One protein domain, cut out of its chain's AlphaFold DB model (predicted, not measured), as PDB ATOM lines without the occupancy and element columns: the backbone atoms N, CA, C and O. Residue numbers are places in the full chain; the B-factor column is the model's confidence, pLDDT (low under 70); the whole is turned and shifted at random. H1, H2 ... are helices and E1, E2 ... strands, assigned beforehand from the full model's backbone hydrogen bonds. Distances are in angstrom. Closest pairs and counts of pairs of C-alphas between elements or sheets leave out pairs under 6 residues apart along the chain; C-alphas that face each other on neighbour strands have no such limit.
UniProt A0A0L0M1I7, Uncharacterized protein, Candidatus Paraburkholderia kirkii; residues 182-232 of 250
ATOM      1  N   ALA A 182      27.653 -35.290 -26.300       58.69
ATOM      2  CA  ALA A 182      26.907 -36.453 -26.834       58.69
ATOM      3  C   ALA A 182      25.394 -36.294 -26.997       58.69
ATOM      4  O   ALA A 182      24.773 -37.185 -27.564       58.69
ATOM      5  N   LEU A 183      24.782 -35.199 -26.544       67.75
ATOM      6  CA  LEU A 183      23.323 -35.049 -26.534       67.75
ATOM      7  C   LEU A 183      22.884 -34.038 -27.609       67.75
ATOM      8  O   LEU A 183      22.835 -32.843 -27.343       67.75
ATOM      9  N   SER A 184      22.640 -34.504 -28.841       76.44
ATOM     10  CA  SER A 184      22.276 -33.674 -30.009       76.44
ATOM     11  C   SER A 184      20.764 -33.570 -30.279       76.44
ATOM     12  O   SER A 184      20.346 -32.863 -31.198       76.44
ATOM     13  N   HIS A 185      19.934 -34.222 -29.460       88.06
ATOM     14  CA  HIS A 185      18.471 -34.244 -29.531       88.06
ATOM     15  C   HIS A 185      17.862 -33.803 -28.188       88.06
ATOM     16  O   HIS A 185      18.539 -33.749 -27.162       88.06
ATOM     17  N   VAL A 186      16.563 -33.491 -28.174       82.38
ATOM     18  CA  VAL A 186      15.827 -33.142 -26.947       82.38
ATOM     19  C   VAL A 186      14.417 -33.730 -26.970       82.38
ATOM     20  O   VAL A 186      13.747 -33.696 -28.003       82.38
ATOM     21  N   VAL A 187      13.951 -34.248 -25.833       84.56
ATOM     22  CA  VAL A 187      12.544 -34.603 -25.602       84.56
ATOM     23  C   VAL A 187      11.946 -33.605 -24.618       84.56
ATOM     24  O   VAL A 187      12.537 -33.309 -23.584       84.56
ATOM     25  N   VAL A 188      10.768 -33.070 -24.938       77.50
ATOM     26  CA  VAL A 188       9.991 -32.236 -24.015       77.50
ATOM     27  C   VAL A 188       8.688 -32.961 -23.717       77.50
ATOM     28  O   VAL A 188       7.912 -33.235 -24.633       77.50
ATOM     29  N   HIS A 189       8.448 -33.286 -22.449       82.19
ATOM     30  CA  HIS A 189       7.264 -34.031 -22.023       82.19
ATOM     31  C   HIS A 189       6.473 -33.255 -20.969       82.19
ATOM     32  O   HIS A 189       7.012 -32.863 -19.943       82.19
ATOM     33  N   CYS A 190       5.177 -33.051 -21.200       85.94
ATOM     34  CA  CYS A 190       4.261 -32.417 -20.253       85.94
ATOM     35  C   CYS A 190       3.010 -33.302 -20.123       85.94
ATOM     36  O   CYS A 190       2.180 -33.313 -21.039       85.94
ATOM     37  N   PRO A 191       2.887 -34.115 -19.057       84.31
ATOM     38  CA  PRO A 191       1.748 -35.009 -18.894       84.31
ATOM     39  C   PRO A 191       0.453 -34.253 -18.565       84.31
ATOM     40  O   PRO A 191       0.445 -33.262 -17.834       84.31
ATOM     41  N   ALA A 192      -0.677 -34.755 -19.069       89.75
ATOM     42  CA  ALA A 192      -1.984 -34.151 -18.825       89.75
ATOM     43  C   ALA A 192      -2.329 -34.144 -17.325       89.75
ATOM     44  O   ALA A 192      -2.296 -35.180 -16.664       89.75
ATOM     45  N   GLY A 193      -2.683 -32.969 -16.798       86.31
ATOM     46  CA  GLY A 193      -3.030 -32.784 -15.386       86.31
ATOM     47  C   GLY A 193      -1.836 -32.739 -14.426       86.31
ATOM     48  O   GLY A 193      -2.049 -32.630 -13.220       86.31
ATOM     49  N   ALA A 194      -0.597 -32.800 -14.925       65.38
ATOM     50  CA  ALA A 194       0.603 -32.674 -14.108       65.38
ATOM     51  C   ALA A 194       1.041 -31.208 -13.954       65.38
ATOM     52  O   ALA A 194       0.912 -30.400 -14.870       65.38
ATOM     53  N   GLY A 195       1.602 -30.870 -12.790       62.31
ATOM     54  CA  GLY A 195       2.176 -29.549 -12.502       62.31
ATOM     55  C   GLY A 195       3.644 -29.398 -12.913       62.31
ATOM     56  O   GLY A 195       4.351 -28.601 -12.305       62.31
ATOM     57  N   TYR A 196       4.132 -30.195 -13.866       59.69
ATOM     58  CA  TYR A 196       5.535 -30.200 -14.285       59.69
ATOM     59  C   TYR A 196       5.684 -30.425 -15.792       59.69
ATOM     60  O   TYR A 196       4.790 -30.958 -16.450       59.69
ATOM     61  N   LEU A 197       6.858 -30.067 -16.309       66.62
ATOM     62  CA  LEU A 197       7.333 -30.444 -17.635       66.62
ATOM     63  C   LEU A 197       8.759 -31.002 -17.521       66.62
ATOM     64  O   LEU A 197       9.539 -30.543 -16.688       66.62
ATOM     65  N   CYS A 198       9.092 -31.982 -18.352       64.69
ATOM     66  CA  CYS A 198      10.432 -32.535 -18.505       64.69
ATOM     67  C   CYS A 198      11.095 -31.916 -19.737       64.69
ATOM     68  O   CYS A 198      10.455 -31.798 -20.783       64.69
ATOM     69  N   VAL A 199      12.378 -31.571 -19.625       64.69
ATOM     70  CA  VAL A 199      13.260 -31.278 -20.761       64.69
ATOM     71  C   VAL A 199      14.424 -32.251 -20.668       64.69
ATOM     72  O   VAL A 199      15.176 -32.230 -19.697       64.69
ATOM     73  N   GLU A 200      14.545 -33.128 -21.654       83.06
ATOM     74  CA  GLU A 200      15.453 -34.271 -21.642       83.06
ATOM     75  C   GLU A 200      16.428 -34.150 -22.818       83.06
ATOM     76  O   GLU A 200      16.092 -34.535 -23.941       83.06
ATOM     77  N   PRO A 201      17.633 -33.595 -22.612       74.50
ATOM     78  CA  PRO A 201      18.700 -33.672 -23.600       74.50
ATOM     79  C   PRO A 201      19.096 -35.140 -23.804       74.50
ATOM     80  O   PRO A 201      19.433 -35.840 -22.850       74.50
ATOM     81  N   VAL A 202      19.030 -35.623 -25.041       84.94
ATOM     82  CA  VAL A 202      19.281 -37.021 -25.423       84.94
ATOM     83  C   VAL A 202      20.204 -37.075 -26.642       84.94
ATOM     84  O   VAL A 202      20.326 -36.106 -27.383       84.94
ATOM     85  N   SER A 203      20.905 -38.186 -26.860       84.12
ATOM     86  CA  SER A 203      21.827 -38.338 -28.002       84.12
ATOM     87  C   SER A 203      21.138 -38.680 -29.319       84.12
ATOM     88  O   SER A 203      21.748 -38.566 -30.378       84.12
ATOM     89  N   HIS A 204      19.889 -39.135 -29.252       93.31
ATOM     90  CA  HIS A 204      19.136 -39.615 -30.397       93.31
ATOM     91  C   HIS A 204      17.632 -39.417 -30.197       93.31
ATOM     92  O   HIS A 204      17.137 -39.271 -29.079       93.31
ATOM     93  N   VAL A 205      16.880 -39.466 -31.292       94.12
ATOM     94  CA  VAL A 205      15.413 -39.414 -31.269       94.12
ATOM     95  C   VAL A 205      14.809 -40.696 -30.674       94.12
ATOM     96  O   VAL A 205      15.422 -41.769 -30.714       94.12
ATOM     97  N   SER A 206      13.582 -40.609 -30.152       93.81
ATOM     98  CA  SER A 206      12.780 -41.796 -29.817       93.81
ATOM     99  C   SER A 206      12.623 -42.708 -31.042       93.81
ATOM    100  O   SER A 206      12.529 -42.228 -32.168       93.81
ATOM    101  N   ASP A 207      12.636 -44.025 -30.830       94.81
ATOM    102  CA  ASP A 207      12.686 -45.045 -31.896       94.81
ATOM    103  C   ASP A 207      13.921 -44.948 -32.825       94.81
ATOM    104  O   ASP A 207      13.954 -45.540 -33.908       94.81
ATOM    105  N   GLY A 208      14.972 -44.230 -32.408       94.69
ATOM    106  CA  GLY A 208      16.151 -43.941 -33.227       94.69
ATOM    107  C   GLY A 208      16.801 -45.179 -33.852       94.69
ATOM    108  O   GLY A 208      17.176 -45.129 -35.020       94.69
ATOM    109  N   PHE A 209      16.875 -46.306 -33.134       90.19
ATOM    110  CA  PHE A 209      17.448 -47.559 -33.646       90.19
ATOM    111  C   PHE A 209      16.672 -48.128 -34.845       90.19
ATOM    112  O   PHE A 209      17.275 -48.488 -35.856       90.19
ATOM    113  N   ASN A 210      15.337 -48.169 -34.773       94.38
ATOM    114  CA  ASN A 210      14.498 -48.667 -35.869       94.38
ATOM    115  C   ASN A 210      14.398 -47.656 -37.015       94.38
ATOM    116  O   ASN A 210      14.238 -48.014 -38.179       94.38
ATOM    117  N   LEU A 211      14.463 -46.362 -36.713       94.00
ATOM    118  CA  LEU A 211      14.547 -45.325 -37.739       94.00
ATOM    119  C   LEU A 211      15.875 -45.415 -38.501       94.00
ATOM    120  O   LEU A 211      15.870 -45.391 -39.732       94.00
ATOM    121  N   ALA A 212      16.987 -45.613 -37.790       92.31
ATOM    122  CA  ALA A 212      18.309 -45.787 -38.382       92.31
ATOM    123  C   ALA A 212      18.380 -47.059 -39.237       92.31
ATOM    124  O   ALA A 212      18.880 -47.008 -40.358       92.31
ATOM    125  N   SER A 213      17.810 -48.179 -38.768       93.50
ATOM    126  CA  SER A 213      17.764 -49.428 -39.546       93.50
ATOM    127  C   SER A 213      16.936 -49.309 -40.832       93.50
ATOM    128  O   SER A 213      17.200 -50.016 -41.802       93.50
ATOM    129  N   ARG A 214      15.976 -48.378 -40.874       96.06
ATOM    130  CA  ARG A 214      15.194 -48.023 -42.071       96.06
ATOM    131  C   ARG A 214      15.864 -46.963 -42.957       96.06
ATOM    132  O   ARG A 214      15.274 -46.562 -43.955       96.06
ATOM    133  N   GLY A 215      17.065 -46.496 -42.610       93.31
ATOM    134  CA  GLY A 215      17.799 -45.484 -43.373       93.31
ATOM    135  C   GLY A 215      17.251 -44.062 -43.232       93.31
ATOM    136  O   GLY A 215      17.557 -43.206 -44.061       93.31
ATOM    137  N   VAL A 216      16.438 -43.788 -42.208       93.12
ATOM    138  CA  VAL A 216      15.956 -42.431 -41.933       93.12
ATOM    139  C   VAL A 216      17.139 -41.585 -41.439       93.12
ATOM    140  O   VAL A 216      17.784 -41.970 -40.461       93.12
ATOM    141  N   PRO A 217      17.469 -40.455 -42.091       88.00
ATOM    142  CA  PRO A 217      18.594 -39.617 -41.682       88.00
ATOM    143  C   PRO A 217      18.276 -38.817 -40.406       88.00
ATOM    144  O   PRO A 217      17.117 -38.563 -40.089       88.00
ATOM    145  N   GLY A 218      19.314 -38.375 -39.686       88.06
ATOM    146  CA  GLY A 218      19.170 -37.448 -38.550       88.06
ATOM    147  C   GLY A 218      18.690 -38.071 -37.231       88.06
ATOM    148  O   GLY A 218      18.251 -37.353 -36.336       88.06
ATOM    149  N   THR A 219      18.775 -39.394 -37.076       92.69
ATOM    150  CA  THR A 219      18.287 -40.097 -35.875       92.69
ATOM    151  C   THR A 219      19.156 -39.899 -34.637       92.69
ATOM    152  O   THR A 219      18.646 -40.062 -33.537       92.69
ATOM    153  N   GLY A 220      20.441 -39.558 -34.797       88.56
ATOM    154  CA  GLY A 220      21.405 -39.390 -33.697       88.56
ATOM    155  C   GLY A 220      22.024 -40.684 -33.167       88.56
ATOM    156  O   GLY A 220      22.875 -40.642 -32.288       88.56
ATOM    157  N   ILE A 221      21.639 -41.845 -33.708       93.56
ATOM    158  CA  ILE A 221      22.230 -43.124 -33.302       93.56
ATOM    159  C   ILE A 221      23.708 -43.164 -33.699       93.56
ATOM    160  O   ILE A 221      24.044 -43.141 -34.884       93.56
ATOM    161  N   ALA A 222      24.579 -43.262 -32.697       85.81
ATOM    162  CA  ALA A 222      25.998 -43.522 -32.879       85.81
ATOM    163  C   ALA A 222      26.262 -45.034 -32.936       85.81
ATOM    164  O   ALA A 222      25.699 -45.804 -32.155       85.81
ATOM    165  N   VAL A 223      27.155 -45.449 -33.833       87.88
ATOM    166  CA  VAL A 223      27.760 -46.786 -33.821       87.88
ATOM    167  C   VAL A 223      29.127 -46.649 -33.160       87.88
ATOM    168  O   VAL A 223      29.927 -45.818 -33.583       87.88
ATOM    169  N   ILE A 224      29.372 -47.424 -32.104       78.69
ATOM    170  CA  ILE A 224      30.634 -47.408 -31.357       78.69
ATOM    171  C   ILE A 224      31.394 -48.712 -31.603       78.69
ATOM    172  O   ILE A 224      30.835 -49.799 -31.462       78.69
ATOM    173  N   GLU A 225      32.664 -48.602 -31.988       87.44
ATOM    174  CA  GLU A 225      33.522 -49.762 -32.246       87.44
ATOM    175  C   GLU A 225      33.992 -50.418 -30.936       87.44
ATOM    176  O   GLU A 225      34.113 -49.734 -29.911       87.44
ATOM    177  N   PRO A 226      34.317 -51.726 -30.935       84.00
ATOM    178  CA  PRO A 226      34.895 -52.388 -29.770       84.00
ATOM    179  C   PRO A 226      36.127 -51.645 -29.229       84.00
ATOM    180  O   PRO A 226      37.067 -51.355 -29.965       84.00
ATOM    181  N   GLY A 227      36.124 -51.343 -27.928       81.25
ATOM    182  CA  GLY A 227      37.184 -50.573 -27.261       81.25
ATOM    183  C   GLY A 227      37.018 -49.049 -27.325       81.25
ATOM    184  O   GLY A 227      37.845 -48.340 -26.760       81.25
ATOM    185  N   SER A 228      35.961 -48.547 -27.970       63.50
ATOM    186  CA  SER A 228      35.619 -47.119 -28.000       63.50
ATOM    187  C   SER A 228      34.563 -46.760 -26.956       63.50
ATOM    188  O   SER A 228      33.786 -47.607 -26.513       63.50
ATOM    189  N   GLU A 229      34.496 -45.480 -26.597       58.97
ATOM    190  CA  GLU A 229      33.497 -44.930 -25.681       58.97
ATOM    191  C   GLU A 229      32.864 -43.654 -26.247       58.97
ATOM    192  O   GLU A 229      33.498 -42.898 -26.981       58.97
ATOM    193  N   ILE A 230      31.610 -43.405 -25.869       60.41
ATOM    194  CA  ILE A 230      30.955 -42.100 -26.001       60.41
ATOM    195  C   ILE A 230      30.513 -41.651 -24.612       60.41
ATOM    196  O   ILE A 230      30.123 -42.473 -23.780       60.41
ATOM    197  N   ARG A 231      30.583 -40.349 -24.343       49.38
ATOM    198  CA  ARG A 231      30.267 -39.774 -23.030       49.38
ATOM    199  C   ARG A 231      29.284 -38.632 -23.178       49.38
ATOM    200  O   ARG A 231      29.474 -37.774 -24.032       49.38
ATOM    201  N   ALA A 232      28.288 -38.599 -22.303       50.00
ATOM    202  CA  ALA A 232      27.364 -37.487 -22.157       50.00
ATOM    203  C   ALA A 232      27.425 -36.939 -20.730       50.00
ATOM    204  O   ALA A 232      27.587 -37.698 -19.773       50.00
TER     205      ALA A 232
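What this domain is: This is residues 182 to 232 of the 250 residues of an uncharacterized protein of Candidatus Paraburkholderia kirkii (UniProt A0A0L0M1I7). With little regular structure, this is a loose, flat piece: a two-stranded hairpin of E1 and E2, a short helix H1 off to one side, and a long unnamed stretch, residues 214 to 232. Residues 191 to 196 and 223 to 229 stick out. The 51 printed residues, 16 of them in named elements, hold E1, E2 and H1 in chain order, class mixed; the sheet, E1 - E2, is antiparallel. The radius of gyration of the C-alphas is 14.0 A and the spans are 44 by 26 by 13 A.

Where its parts are: E1, residues 185 to 189, is 13.5 A long and begins at C-alpha 185 (18.471, -34.244, -29.531). E2, residues 198 to 202, is 12.1 A long. H1, residues 208 to 213, is 8.5 A long and ends at C-alpha 213 (17.764, -49.428, -39.546).

How they stand to each other: The hairpin strands E1 and E2 are antiparallel at 160 degrees; N 187 and O 200 are 2.9 A apart, within hydrogen-bond range. E1 and H1 are apart. In H1 every O i to N i+4 pair is within hydrogen-bond range.

The domain as a whole: The C-alphas farthest apart, of Gly 193 and Gly 227, are 45.5 A apart. The printed part has no cut, and no link is long. Confidence is under 70 at residues 182 to 183, 194 to 199 and 228 to 232.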